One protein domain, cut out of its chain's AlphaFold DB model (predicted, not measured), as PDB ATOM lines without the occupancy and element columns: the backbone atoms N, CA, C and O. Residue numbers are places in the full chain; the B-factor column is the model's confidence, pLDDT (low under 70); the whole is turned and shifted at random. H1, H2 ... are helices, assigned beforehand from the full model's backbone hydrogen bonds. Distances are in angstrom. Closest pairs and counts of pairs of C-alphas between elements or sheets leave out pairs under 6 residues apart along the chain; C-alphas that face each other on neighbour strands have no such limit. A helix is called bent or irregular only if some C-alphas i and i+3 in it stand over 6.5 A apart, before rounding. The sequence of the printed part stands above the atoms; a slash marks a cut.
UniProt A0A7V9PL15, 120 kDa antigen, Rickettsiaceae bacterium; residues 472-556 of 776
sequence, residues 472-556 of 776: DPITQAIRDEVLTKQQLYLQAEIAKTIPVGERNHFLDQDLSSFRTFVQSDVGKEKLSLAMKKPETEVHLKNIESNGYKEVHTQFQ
ATOM      1  N   ASP A 472       7.495 118.128  18.545       83.50
ATOM      2  CA  ASP A 472       8.182 118.271  19.822       83.50
ATOM      3  C   ASP A 472       9.716 118.176  19.650       83.50
ATOM      4  O   ASP A 472      10.207 117.558  18.696       83.50
ATOM      5  N   PRO A 473      10.499 118.774  20.567       85.50
ATOM      6  CA  PRO A 473      11.953 118.836  20.441       85.50
ATOM      7  C   PRO A 473      12.658 117.477  20.336       85.50
ATOM      8  O   PRO A 473      13.717 117.406  19.718       85.50
ATOM      9  N   ILE A 474      12.106 116.402  20.913       88.12
ATOM     10  CA  ILE A 474      12.748 115.078  20.889       88.12
ATOM     11  C   ILE A 474      12.507 114.396  19.555       88.12
ATOM     12  O   ILE A 474      13.441 113.857  18.960       88.12
ATOM     13  N   THR A 475      11.268 114.434  19.068       88.94
ATOM     14  CA  THR A 475      10.949 113.941  17.728       88.94
ATOM     15  C   THR A 475      11.779 114.680  16.681       88.94
ATOM     16  O   THR A 475      12.313 114.049  15.771       88.94
ATOM     17  N   GLN A 476      11.960 115.995  16.838       86.62
ATOM     18  CA  GLN A 476      12.818 116.775  15.951       86.62
ATOM     19  C   GLN A 476      14.291 116.344  16.043       86.62
ATOM     20  O   GLN A 476      14.909 116.087  15.015       86.62
ATOM     21  N   ALA A 477      14.834 116.157  17.248       86.44
ATOM     22  CA  ALA A 477      16.212 115.696  17.408       86.44
ATOM     23  C   ALA A 477      16.445 114.307  16.785       86.44
ATOM     24  O   ALA A 477      17.464 114.086  16.142       86.44
ATOM     25  N   ILE A 478      15.487 113.379  16.890       92.69
ATOM     26  CA  ILE A 478      15.577 112.064  16.227       92.69
ATOM     27  C   ILE A 478      15.533 112.187  14.703       92.69
ATOM     28  O   ILE A 478      16.257 111.472  14.000       92.69
ATOM     29  N   ARG A 479      14.720 113.108  14.174       91.19
ATOM     30  CA  ARG A 479      14.718 113.413  12.740       91.19
ATOM     31  C   ARG A 479      16.072 113.922  12.282       91.19
ATOM     32  O   ARG A 479      16.555 113.453  11.257       91.19
ATOM     33  N   ASP A 480      16.682 114.833  13.023       81.62
ATOM     34  CA  ASP A 480      17.912 115.503  12.605       81.62
ATOM     35  C   ASP A 480      19.143 114.605  12.790       81.62
ATOM     36  O   ASP A 480      19.962 114.462  11.881       81.62
ATOM     37  N   GLU A 481      19.243 113.935  13.939       89.88
ATOM     38  CA  GLU A 481      20.429 113.177  14.338       89.88
ATOM     39  C   GLU A 481      20.467 111.746  13.798       89.88
ATOM     40  O   GLU A 481      21.551 111.190  13.627       89.88
ATOM     41  N   VAL A 482      19.312 111.148  13.488       91.00
ATOM     42  CA  VAL A 482      19.239 109.758  13.009       91.00
ATOM     43  C   VAL A 482      18.676 109.704  11.592       91.00
ATOM     44  O   VAL A 482      19.391 109.346  10.656       91.00
ATOM     45  N   LEU A 483      17.411 110.086  11.405       91.25
ATOM     46  CA  LEU A 483      16.682 109.792  10.164       91.25
ATOM     47  C   LEU A 483      17.196 110.596   8.960       91.25
ATOM     48  O   LEU A 483      17.392 110.038   7.883       91.25
ATOM     49  N   THR A 484      17.445 111.893   9.135       84.88
ATOM     50  CA  THR A 484      17.945 112.795   8.084       84.88
ATOM     51  C   THR A 484      19.351 112.394   7.657       84.88
ATOM     52  O   THR A 484      19.617 112.272   6.463       84.88
ATOM     53  N   LYS A 485      20.240 112.114   8.618       88.31
ATOM     54  CA  LYS A 485      21.614 111.675   8.334       88.31
ATOM     55  C   LYS A 485      21.639 110.318   7.623       88.31
ATOM     56  O   LYS A 485      22.352 110.183   6.629       88.31
ATOM     57  N   GLN A 486      20.819 109.351   8.056       89.25
ATOM     58  CA  GLN A 486      20.636 108.080   7.339       89.25
ATOM     59  C   GLN A 486      20.170 108.325   5.894       89.25
ATOM     60  O   GLN A 486      20.778 107.817   4.954       89.25
ATOM     61  N   GLN A 487      19.119 109.127   5.703       90.00
ATOM     62  CA  GLN A 487      18.532 109.392   4.387       90.00
ATOM     63  C   GLN A 487      19.497 110.094   3.431       90.00
ATOM     64  O   GLN A 487      19.653 109.637   2.302       90.00
ATOM     65  N   LEU A 488      20.181 111.149   3.879       82.56
ATOM     66  CA  LEU A 488      21.163 111.871   3.066       82.56
ATOM     67  C   LEU A 488      22.321 110.966   2.641       82.56
ATOM     68  O   LEU A 488      22.748 111.003   1.487       82.56
ATOM     69  N   TYR A 489      22.810 110.123   3.554       88.00
ATOM     70  CA  TYR A 489      23.868 109.175   3.226       88.00
ATOM     71  C   TYR A 489      23.412 108.163   2.165       88.00
ATOM     72  O   TYR A 489      24.109 107.929   1.178       88.00
ATOM     73  N   LEU A 490      22.207 107.612   2.316       88.56
ATOM     74  CA  LEU A 490      21.642 106.659   1.358       88.56
ATOM     75  C   LEU A 490      21.354 107.296   0.001       88.56
ATOM     76  O   LEU A 490      21.631 106.681  -1.027       88.56
ATOM     77  N   GLN A 491      20.858 108.533  -0.019       88.31
ATOM     78  CA  GLN A 491      20.691 109.311  -1.242       88.31
ATOM     79  C   GLN A 491      22.038 109.477  -1.952       88.31
ATOM     80  O   GLN A 491      22.139 109.212  -3.149       88.31
ATOM     81  N   ALA A 492      23.101 109.818  -1.218       82.81
ATOM     82  CA  ALA A 492      24.444 109.923  -1.780       82.81
ATOM     83  C   ALA A 492      24.972 108.584  -2.325       82.81
ATOM     84  O   ALA A 492      25.552 108.548  -3.414       82.81
ATOM     85  N   GLU A 493      24.745 107.474  -1.621       87.06
ATOM     86  CA  GLU A 493      25.148 106.141  -2.084       87.06
ATOM     87  C   GLU A 493      24.389 105.686  -3.333       87.06
ATOM     88  O   GLU A 493      24.993 105.136  -4.259       87.06
ATOM     89  N   ILE A 494      23.083 105.949  -3.396       87.31
ATOM     90  CA  ILE A 494      22.258 105.646  -4.567       87.31
ATOM     91  C   ILE A 494      22.683 106.512  -5.753       87.31
ATOM     92  O   ILE A 494      22.806 105.994  -6.865       87.31
ATOM     93  N   ALA A 495      22.992 107.792  -5.531       83.62
ATOM     94  CA  ALA A 495      23.431 108.721  -6.569       83.62
ATOM     95  C   ALA A 495      24.688 108.240  -7.318       83.62
ATOM     96  O   ALA A 495      24.859 108.519  -8.507       83.62
ATOM     97  N   LYS A 496      25.556 107.452  -6.667       83.88
ATOM     98  CA  LYS A 496      26.717 106.818  -7.323       83.88
ATOM     99  C   LYS A 496      26.307 105.852  -8.439       83.88
ATOM    100  O   LYS A 496      27.044 105.710  -9.408       83.88
ATOM    101  N   THR A 497      25.129 105.242  -8.325       83.44
ATOM    102  CA  THR A 497      24.546 104.316  -9.315       83.44
ATOM    103  C   THR A 497      23.692 105.016 -10.378       83.44
ATOM    104  O   THR A 497      23.133 104.353 -11.252       83.44
ATOM    105  N   ILE A 498      23.525 106.336 -10.276       80.12
ATOM    106  CA  ILE A 498      22.770 107.152 -11.231       80.12
ATOM    107  C   ILE A 498      23.741 107.687 -12.294       80.12
ATOM    108  O   ILE A 498      24.881 108.038 -11.944       80.12
ATOM    109  N   PRO A 499      23.328 107.745 -13.578       81.88
ATOM    110  CA  PRO A 499      24.128 108.337 -14.645       81.88
ATOM    111  C   PRO A 499      24.650 109.728 -14.270       81.88
ATOM    112  O   PRO A 499      23.946 110.528 -13.657       81.88
ATOM    113  N   VAL A 500      25.893 110.039 -14.651       71.06
ATOM    114  CA  VAL A 500      26.585 111.277 -14.235       71.06
ATOM    115  C   VAL A 500      25.785 112.541 -14.583       71.06
ATOM    116  O   VAL A 500      25.758 113.469 -13.779       71.06
ATOM    117  N   GLY A 501      25.088 112.554 -15.726       67.50
ATOM    118  CA  GLY A 501      24.243 113.677 -16.151       67.50
ATOM    119  C   GLY A 501      23.009 113.922 -15.272       67.50
ATOM    120  O   GLY A 501      22.536 115.050 -15.190       67.50
ATOM    121  N   GLU A 502      22.523 112.900 -14.564       76.38
ATOM    122  CA  GLU A 502      21.323 112.961 -13.714       76.38
ATOM    123  C   GLU A 502      21.659 112.977 -12.216       76.38
ATOM    124  O   GLU A 502      20.814 113.292 -11.376       76.38
ATOM    125  N   ARG A 503      22.913 112.674 -11.862       76.44
ATOM    126  CA  ARG A 503      23.374 112.549 -10.475       76.44
ATOM    127  C   ARG A 503      23.148 113.816  -9.657       76.44
ATOM    128  O   ARG A 503      22.655 113.728  -8.538       76.44
ATOM    129  N   ASN A 504      23.501 114.977 -10.205       70.19
ATOM    130  CA  ASN A 504      23.342 116.249  -9.492       70.19
ATOM    131  C   ASN A 504      21.861 116.577  -9.285       70.19
ATOM    132  O   ASN A 504      21.476 116.945  -8.185       70.19
ATOM    133  N   HIS A 505      21.022 116.322 -10.295       73.88
ATOM    134  CA  HIS A 505      19.577 116.493 -10.170       73.88
ATOM    135  C   HIS A 505      18.990 115.595  -9.072       73.88
ATOM    136  O   HIS A 505      18.175 116.058  -8.285       73.88
ATOM    137  N   PHE A 506      19.431 114.336  -8.972       75.50
ATOM    138  CA  PHE A 506      18.996 113.427  -7.910       75.50
ATOM    139  C   PHE A 506      19.481 113.844  -6.513       75.50
ATOM    140  O   PHE A 506      18.743 113.712  -5.541       75.50
ATOM    141  N   LEU A 507      20.712 114.348  -6.392       70.88
ATOM    142  CA  LEU A 507      21.256 114.852  -5.123       70.88
ATOM    143  C   LEU A 507      20.607 116.168  -4.677       70.88
ATOM    144  O   LEU A 507      20.515 116.421  -3.481       70.88
ATOM    145  N   ASP A 508      20.153 116.989  -5.624       76.88
ATOM    146  CA  ASP A 508      19.455 118.246  -5.348       76.88
ATOM    147  C   ASP A 508      17.970 118.039  -4.977       76.88
ATOM    148  O   ASP A 508      17.298 118.990  -4.568       76.88
ATOM    149  N   GLN A 509      17.440 116.813  -5.096       74.56
ATOM    150  CA  GLN A 509      16.092 116.482  -4.633       74.56
ATOM    151  C   GLN A 509      15.993 116.609  -3.111       74.56
ATOM    152  O   GLN A 509      16.852 116.129  -2.371       74.56
ATOM    153  N   ASP A 510      14.898 117.207  -2.636       82.38
ATOM    154  CA  ASP A 510      14.598 117.223  -1.207       82.38
ATOM    155  C   ASP A 510      14.326 115.807  -0.670       82.38
ATOM    156  O   ASP A 510      13.950 114.886  -1.402       82.38
ATOM    157  N   LEU A 511      14.480 115.629   0.644       82.12
ATOM    158  CA  LEU A 511      14.271 114.329   1.286       82.12
ATOM    159  C   LEU A 511      12.832 113.813   1.152       82.12
ATOM    160  O   LEU A 511      12.586 112.624   1.335       82.12
ATOM    161  N   SER A 512      11.853 114.666   0.839       83.00
ATOM    162  CA  SER A 512      10.501 114.201   0.517       83.00
ATOM    163  C   SER A 512      10.489 113.463  -0.819       83.00
ATOM    164  O   SER A 512      10.018 112.332  -0.893       83.00
ATOM    165  N   SER A 513      11.091 114.067  -1.839       84.62
ATOM    166  CA  SER A 513      11.241 113.491  -3.174       84.62
ATOM    167  C   SER A 513      12.092 112.217  -3.148       84.62
ATOM    168  O   SER A 513      11.709 111.215  -3.745       84.62
ATOM    169  N   PHE A 514      13.187 112.203  -2.374       87.00
ATOM    170  CA  PHE A 514      13.981 110.993  -2.138       87.00
ATOM    171  C   PHE A 514      13.151 109.872  -1.495       87.00
ATOM    172  O   PHE A 514      13.212 108.722  -1.926       87.00
ATOM    173  N   ARG A 515      12.335 110.203  -0.485       87.19
ATOM    174  CA  ARG A 515      11.446 109.245   0.188       87.19
ATOM    175  C   ARG A 515      10.408 108.652  -0.769       87.19
ATOM    176  O   ARG A 515      10.181 107.447  -0.726       87.19
ATOM    177  N   THR A 516       9.829 109.460  -1.655       87.62
ATOM    178  CA  THR A 516       8.946 108.972  -2.727       87.62
ATOM    179  C   THR A 516       9.702 108.084  -3.713       87.62
ATOM    180  O   THR A 516       9.202 107.032  -4.104       87.62
ATOM    181  N   PHE A 517      10.927 108.464  -4.084       89.38
ATOM    182  CA  PHE A 517      11.758 107.674  -4.986       89.38
ATOM    183  C   PHE A 517      12.033 106.277  -4.427       89.38
ATOM    184  O   PHE A 517      11.786 105.299  -5.128       89.38
ATOM    185  N   VAL A 518      12.482 106.153  -3.171       88.25
ATOM    186  CA  VAL A 518      12.809 104.838  -2.590       88.25
ATOM    187  C   VAL A 518      11.593 103.929  -2.408       88.25
ATOM    188  O   VAL A 518      11.775 102.724  -2.304       88.25
ATOM    189  N   GLN A 519      10.372 104.470  -2.443       85.44
ATOM    190  CA  GLN A 519       9.136 103.679  -2.432       85.44
ATOM    191  C   GLN A 519       8.765 103.097  -3.806       85.44
ATOM    192  O   GLN A 519       7.967 102.160  -3.862       85.44
ATOM    193  N   SER A 520       9.332 103.618  -4.899       86.75
ATOM    194  CA  SER A 520       9.183 103.031  -6.237       86.75
ATOM    195  C   SER A 520       9.977 101.730  -6.365       86.75
ATOM    196  O   SER A 520      10.985 101.559  -5.683       86.75
ATOM    197  N   ASP A 521       9.584 100.836  -7.272       84.38
ATOM    198  CA  ASP A 521      10.269  99.544  -7.453       84.38
ATOM    199  C   ASP A 521      11.764  99.714  -7.776       84.38
ATOM    200  O   ASP A 521      12.619  99.081  -7.155       84.38
ATOM    201  N   VAL A 522      12.095 100.665  -8.657       86.88
ATOM    202  CA  VAL A 522      13.484 101.018  -9.005       86.88
ATOM    203  C   VAL A 522      14.241 101.576  -7.796       86.88
ATOM    204  O   VAL A 522      15.420 101.276  -7.582       86.88
ATOM    205  N   GLY A 523      13.579 102.411  -6.994       88.06
ATOM    206  CA  GLY A 523      14.173 102.991  -5.797       88.06
ATOM    207  C   GLY A 523      14.445 101.956  -4.709       88.06
ATOM    208  O   GLY A 523      15.524 101.993  -4.118       88.06
ATOM    209  N   LYS A 524      13.527 101.006  -4.491       85.19
ATOM    210  CA  LYS A 524      13.705  99.884  -3.553       85.19
ATOM    211  C   LYS A 524      14.901  99.021  -3.937       85.19
ATOM    212  O   LYS A 524      15.731  98.707  -3.085       85.19
ATOM    213  N   GLU A 525      15.031  98.687  -5.221       85.56
ATOM    214  CA  GLU A 525      16.163  97.909  -5.732       85.56
ATOM    215  C   GLU A 525      17.495  98.638  -5.489       85.56
ATOM    216  O   GLU A 525      18.420  98.084  -4.888       85.56
ATOM    217  N   LYS A 526      17.581  99.914  -5.882       89.25
ATOM    218  CA  LYS A 526      18.788 100.732  -5.685       89.25
ATOM    219  C   LYS A 526      19.128 100.929  -4.208       89.25
ATOM    220  O   LYS A 526      20.306 100.893  -3.850       89.25
ATOM    221  N   LEU A 527      18.124 101.116  -3.353       88.69
ATOM    222  CA  LEU A 527      18.305 101.229  -1.908       88.69
ATOM    223  C   LEU A 527      18.845  99.923  -1.310       88.69
ATOM    224  O   LEU A 527      19.809  99.957  -0.547       88.69
ATOM    225  N   SER A 528      18.284  98.780  -1.704       84.38
ATOM    226  CA  SER A 528      18.763  97.454  -1.295       84.38
ATOM    227  C   SER A 528      20.225  97.229  -1.702       84.38
ATOM    228  O   SER A 528      21.046  96.814  -0.883       84.38
ATOM    229  N   LEU A 529      20.595  97.587  -2.936       86.50
ATOM    230  CA  LEU A 529      21.980  97.505  -3.415       86.50
ATOM    231  C   LEU A 529      22.933  98.429  -2.646       86.50
ATOM    232  O   LEU A 529      24.059  98.036  -2.346       86.50
ATOM    233  N   ALA A 530      22.502  99.649  -2.315       87.69
ATOM    234  CA  ALA A 530      23.303 100.582  -1.526       87.69
ATOM    235  C   ALA A 530      23.572 100.051  -0.108       87.69
ATOM    236  O   ALA A 530      24.696 100.172   0.381       87.69
ATOM    237  N   MET A 531      22.564  99.434   0.516       85.25
ATOM    238  CA  MET A 531      22.630  98.884   1.875       85.25
ATOM    239  C   MET A 531      23.523  97.650   2.006       85.25
ATOM    240  O   MET A 531      24.126  97.462   3.055       85.25
ATOM    241  N   LYS A 532      23.656  96.842   0.946       83.75
ATOM    242  CA  LYS A 532      24.518  95.642   0.920       83.75
ATOM    243  C   LYS A 532      26.021  95.945   0.870       83.75
ATOM    244  O   LYS A 532      26.836  95.028   0.909       83.75
ATOM    245  N   LYS A 533      26.424  97.213   0.721       83.69
ATOM    246  CA  LYS A 533      27.847  97.578   0.703       83.69
ATOM    247  C   LYS A 533      28.395  97.587   2.140       83.69
ATOM    248  O   LYS A 533      27.861  98.332   2.962       83.69
ATOM    249  N   PRO A 534      29.515  96.902   2.437       81.81
ATOM    250  CA  PRO A 534      30.114  96.917   3.778       81.81
ATOM    251  C   PRO A 534      30.435  98.330   4.294       81.81
ATOM    252  O   PRO A 534      30.267  98.640   5.470       81.81
ATOM    253  N   GLU A 535      30.849  99.229   3.397       83.38
ATOM    254  CA  GLU A 535      31.120 100.636   3.724       83.38
ATOM    255  C   GLU A 535      29.868 101.378   4.209       83.38
ATOM    256  O   GLU A 535      29.942 102.176   5.147       83.38
ATOM    257  N   THR A 536      28.718 101.079   3.596       85.06
ATOM    258  CA  THR A 536      27.417 101.636   3.970       85.06
ATOM    259  C   THR A 536      27.016 101.172   5.363       85.06
ATOM    260  O   THR A 536      26.613 101.997   6.184       85.06
ATOM    261  N   GLU A 537      27.180  99.881   5.670       82.62
ATOM    262  CA  GLU A 537      26.875  99.324   6.993       82.62
ATOM    263  C   GLU A 537      27.664 100.047   8.096       82.62
ATOM    264  O   GLU A 537      27.086 100.478   9.099       82.62
ATOM    265  N   VAL A 538      28.975 100.231   7.897       84.06
ATOM    266  CA  VAL A 538      29.853 100.918   8.858       84.06
ATOM    267  C   VAL A 538      29.431 102.373   9.054       84.06
ATOM    268  O   VAL A 538      29.385 102.858  10.187       84.06
ATOM    269  N   HIS A 539      29.102 103.081   7.974       84.69
ATOM    270  CA  HIS A 539      28.740 104.490   8.067       84.69
ATOM    271  C   HIS A 539      27.388 104.693   8.762       84.69
ATOM    272  O   HIS A 539      27.277 105.521   9.667       84.69
ATOM    273  N   LEU A 540      26.382 103.884   8.415       88.44
ATOM    274  CA  LEU A 540      25.071 103.913   9.067       88.44
ATOM    275  C   LEU A 540      25.169 103.553  10.550       88.44
ATOM    276  O   LEU A 540      24.553 104.218  11.379       88.44
ATOM    277  N   LYS A 541      26.012 102.574  10.911       87.94
ATOM    278  CA  LYS A 541      26.299 102.250  12.316       87.94
ATOM    279  C   LYS A 541      26.795 103.475  13.085       87.94
ATOM    280  O   LYS A 541      26.357 103.715  14.211       87.94
ATOM    281  N   ASN A 542      27.724 104.231  12.503       87.50
ATOM    282  CA  ASN A 542      28.283 105.422  13.140       87.50
ATOM    283  C   ASN A 542      27.242 106.537  13.260       87.50
ATOM    284  O   ASN A 542      27.147 107.145  14.322       87.50
ATOM    285  N   ILE A 543      26.440 106.768  12.215       87.94
ATOM    286  CA  ILE A 543      25.322 107.723  12.258       87.94
ATOM    287  C   ILE A 543      24.376 107.375  13.407       87.94
ATOM    288  O   ILE A 543      24.060 108.228  14.224       87.94
ATOM    289  N   GLU A 544      23.954 106.121  13.506       93.50
ATOM    290  CA  GLU A 544      22.955 105.700  14.485       93.50
ATOM    291  C   GLU A 544      23.484 105.707  15.914       93.50
ATOM    292  O   GLU A 544      22.843 106.256  16.805       93.50
ATOM    293  N   SER A 545      24.651 105.105  16.150       91.38
ATOM    294  CA  SER A 545      25.228 105.048  17.497       91.38
ATOM    295  C   SER A 545      25.563 106.441  18.033       91.38
ATOM    296  O   SER A 545      25.293 106.717  19.202       91.38
ATOM    297  N   ASN A 546      26.084 107.341  17.190       90.38
ATOM    298  CA  ASN A 546      26.321 108.730  17.582       90.38
ATOM    299  C   ASN A 546      25.013 109.511  17.715       90.38
ATOM    300  O   ASN A 546      24.852 110.225  18.698       90.38
ATOM    301  N   GLY A 547      24.069 109.346  16.788       90.94
ATOM    302  CA  GLY A 547      22.797 110.064  16.804       90.94
ATOM    303  C   GLY A 547      21.955 109.731  18.035       90.94
ATOM    304  O   GLY A 547      21.501 110.630  18.736       90.94
ATOM    305  N   TYR A 548      21.811 108.446  18.379       95.00
ATOM    306  CA  TYR A 548      21.108 108.056  19.607       95.00
ATOM    307  C   TYR A 548      21.821 108.548  20.864       95.00
ATOM    308  O   TYR A 548      21.163 109.017  21.792       95.00
ATOM    309  N   LYS A 549      23.157 108.482  20.891       92.12
ATOM    310  CA  LYS A 549      23.950 109.019  22.000       92.12
ATOM    311  C   LYS A 549      23.736 110.523  22.161       92.12
ATOM    312  O   LYS A 549      23.565 110.976  23.292       92.12
ATOM    313  N   GLU A 550      23.733 111.280  21.069       89.25
ATOM    314  CA  GLU A 550      23.527 112.728  21.086       89.25
ATOM    315  C   GLU A 550      22.137 113.067  21.628       89.25
ATOM    316  O   GLU A 550      22.023 113.812  22.597       89.25
ATOM    317  N   VAL A 551      21.087 112.412  21.119       89.25
ATOM    318  CA  VAL A 551      19.712 112.590  21.618       89.25
ATOM    319  C   VAL A 551      19.612 112.240  23.108       89.25
ATOM    320  O   VAL A 551      19.047 112.999  23.897       89.25
ATOM    321  N   HIS A 552      20.178 111.112  23.541       91.19
ATOM    322  CA  HIS A 552      20.158 110.727  24.957       91.19
ATOM    323  C   HIS A 552      20.958 111.673  25.849       91.19
ATOM    324  O   HIS A 552      20.596 111.819  27.011       91.19
ATOM    325  N   THR A 553      22.004 112.315  25.323       88.44
ATOM    326  CA  THR A 553      22.808 113.313  26.044       88.44
ATOM    327  C   THR A 553      22.056 114.639  26.147       88.44
ATOM    328  O   THR A 553      21.908 115.186  27.237       88.44
ATOM    329  N   GLN A 554      21.497 115.123  25.034       87.81
ATOM    330  CA  GLN A 554      20.743 116.376  24.956       87.81
ATOM    331  C   GLN A 554      19.512 116.386  25.877       87.81
ATOM    332  O   GLN A 554      19.156 117.428  26.437       87.81
ATOM    333  N   PHE A 555      18.869 115.228  26.051       87.69
ATOM    334  CA  PHE A 555      17.667 115.059  26.874       87.69
ATOM    335  C   PHE A 555      17.897 114.157  28.094       87.69
ATOM    336  O   PHE A 555      16.947 113.565  28.610       87.69
ATOM    337  N   GLN A 556      19.141 114.050  28.575       87.19
ATOM    338  CA  GLN A 556      19.513 113.145  29.672       87.19
ATOM    339  C   GLN A 556      18.676 113.351  30.943       87.19
ATOM    340  O   GLN A 556      18.276 112.376  31.568       87.19
TER     341      GLN A 556
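AT A GLANCE: This is residues 472 to 556 of the 776 residues of the protein "120 kDa antigen" of Rickettsiaceae bacterium (UniProt A0A7V9PL15). Two long helices, H1 and H5, lie side by side and run opposite ways along the longest axis, and three short helices, H2, H3 and H4, gather as a head around the second arm of H1. H1 is bent but runs nearly straight. The printed part has 85 residues with five named helices, H1 to H5 in chain order, and no named strand; its class is all helix. It is only just compact, close to loose, with a radius of gyration of the C-alphas of 14.1 A and spans of 45 by 28 by 21 A.

IN THESE COORDINATES: H1, residues 473 to 495, was assigned as one helix by its hydrogen bonds, but is bent: C-alphas 481 and 484 are 6.7 A apart. Its arms are H1a, residues 473 to 481, 11.9 A, from C-alpha 473 at (11.953, 118.836, 20.441), and H1b, residues 484 to 495, 16.2 A. H2, residues 500 to 507, 11.1 A, is irregular: C-alphas 501 and 504 are 7.2 A apart. H3 is residues 511 to 519, 12.4 A, and H4 residues 521 to 531, 15.5 A. H5, residues 534 to 554, 30.2 A, ends with C-alpha 554 at (20.743, 116.376, 24.956).

HOW THE PARTS SIT: H1, its arms taken together, is the hub, touching four helices. H1a touches H5, closest C-alphas Glu 481 and Gly 547, 4.6 A, at a shallow tilt of 26 degrees, opposite ways. H1b touches H5, Gln 486 and Leu 540, 6.3 A between C-alphas. H1b and H2 form a helical hairpin, closest C-alphas Ala 495 and Arg 503, 5.5 A. H1b touches H3 at a steep tilt of 60 degrees, closest C-alphas Gln 491 and Phe 514, 7.0 A, and H4 about perpendicular at 76 degrees, Glu 493 and Ala 530, 5.9 A. H3 and H4 touch only at the corner, closest C-alphas Val 518 and Lys 524, 5.1 A. H1a, H1b, H3, H4 and H5 have every O i to N i+4 pair within hydrogen-bond range; H2 has 2 of 4, and 3 of 5 O i to N i+3 pairs.

THE WHOLE: The C-alphas farthest apart, Gly 501 and Gln 556, are 46.1 A apart. The printed part has no cut, and the four links between helices are tight. The mean pLDDT of the printed part is 85.3; residue 501 is under 70.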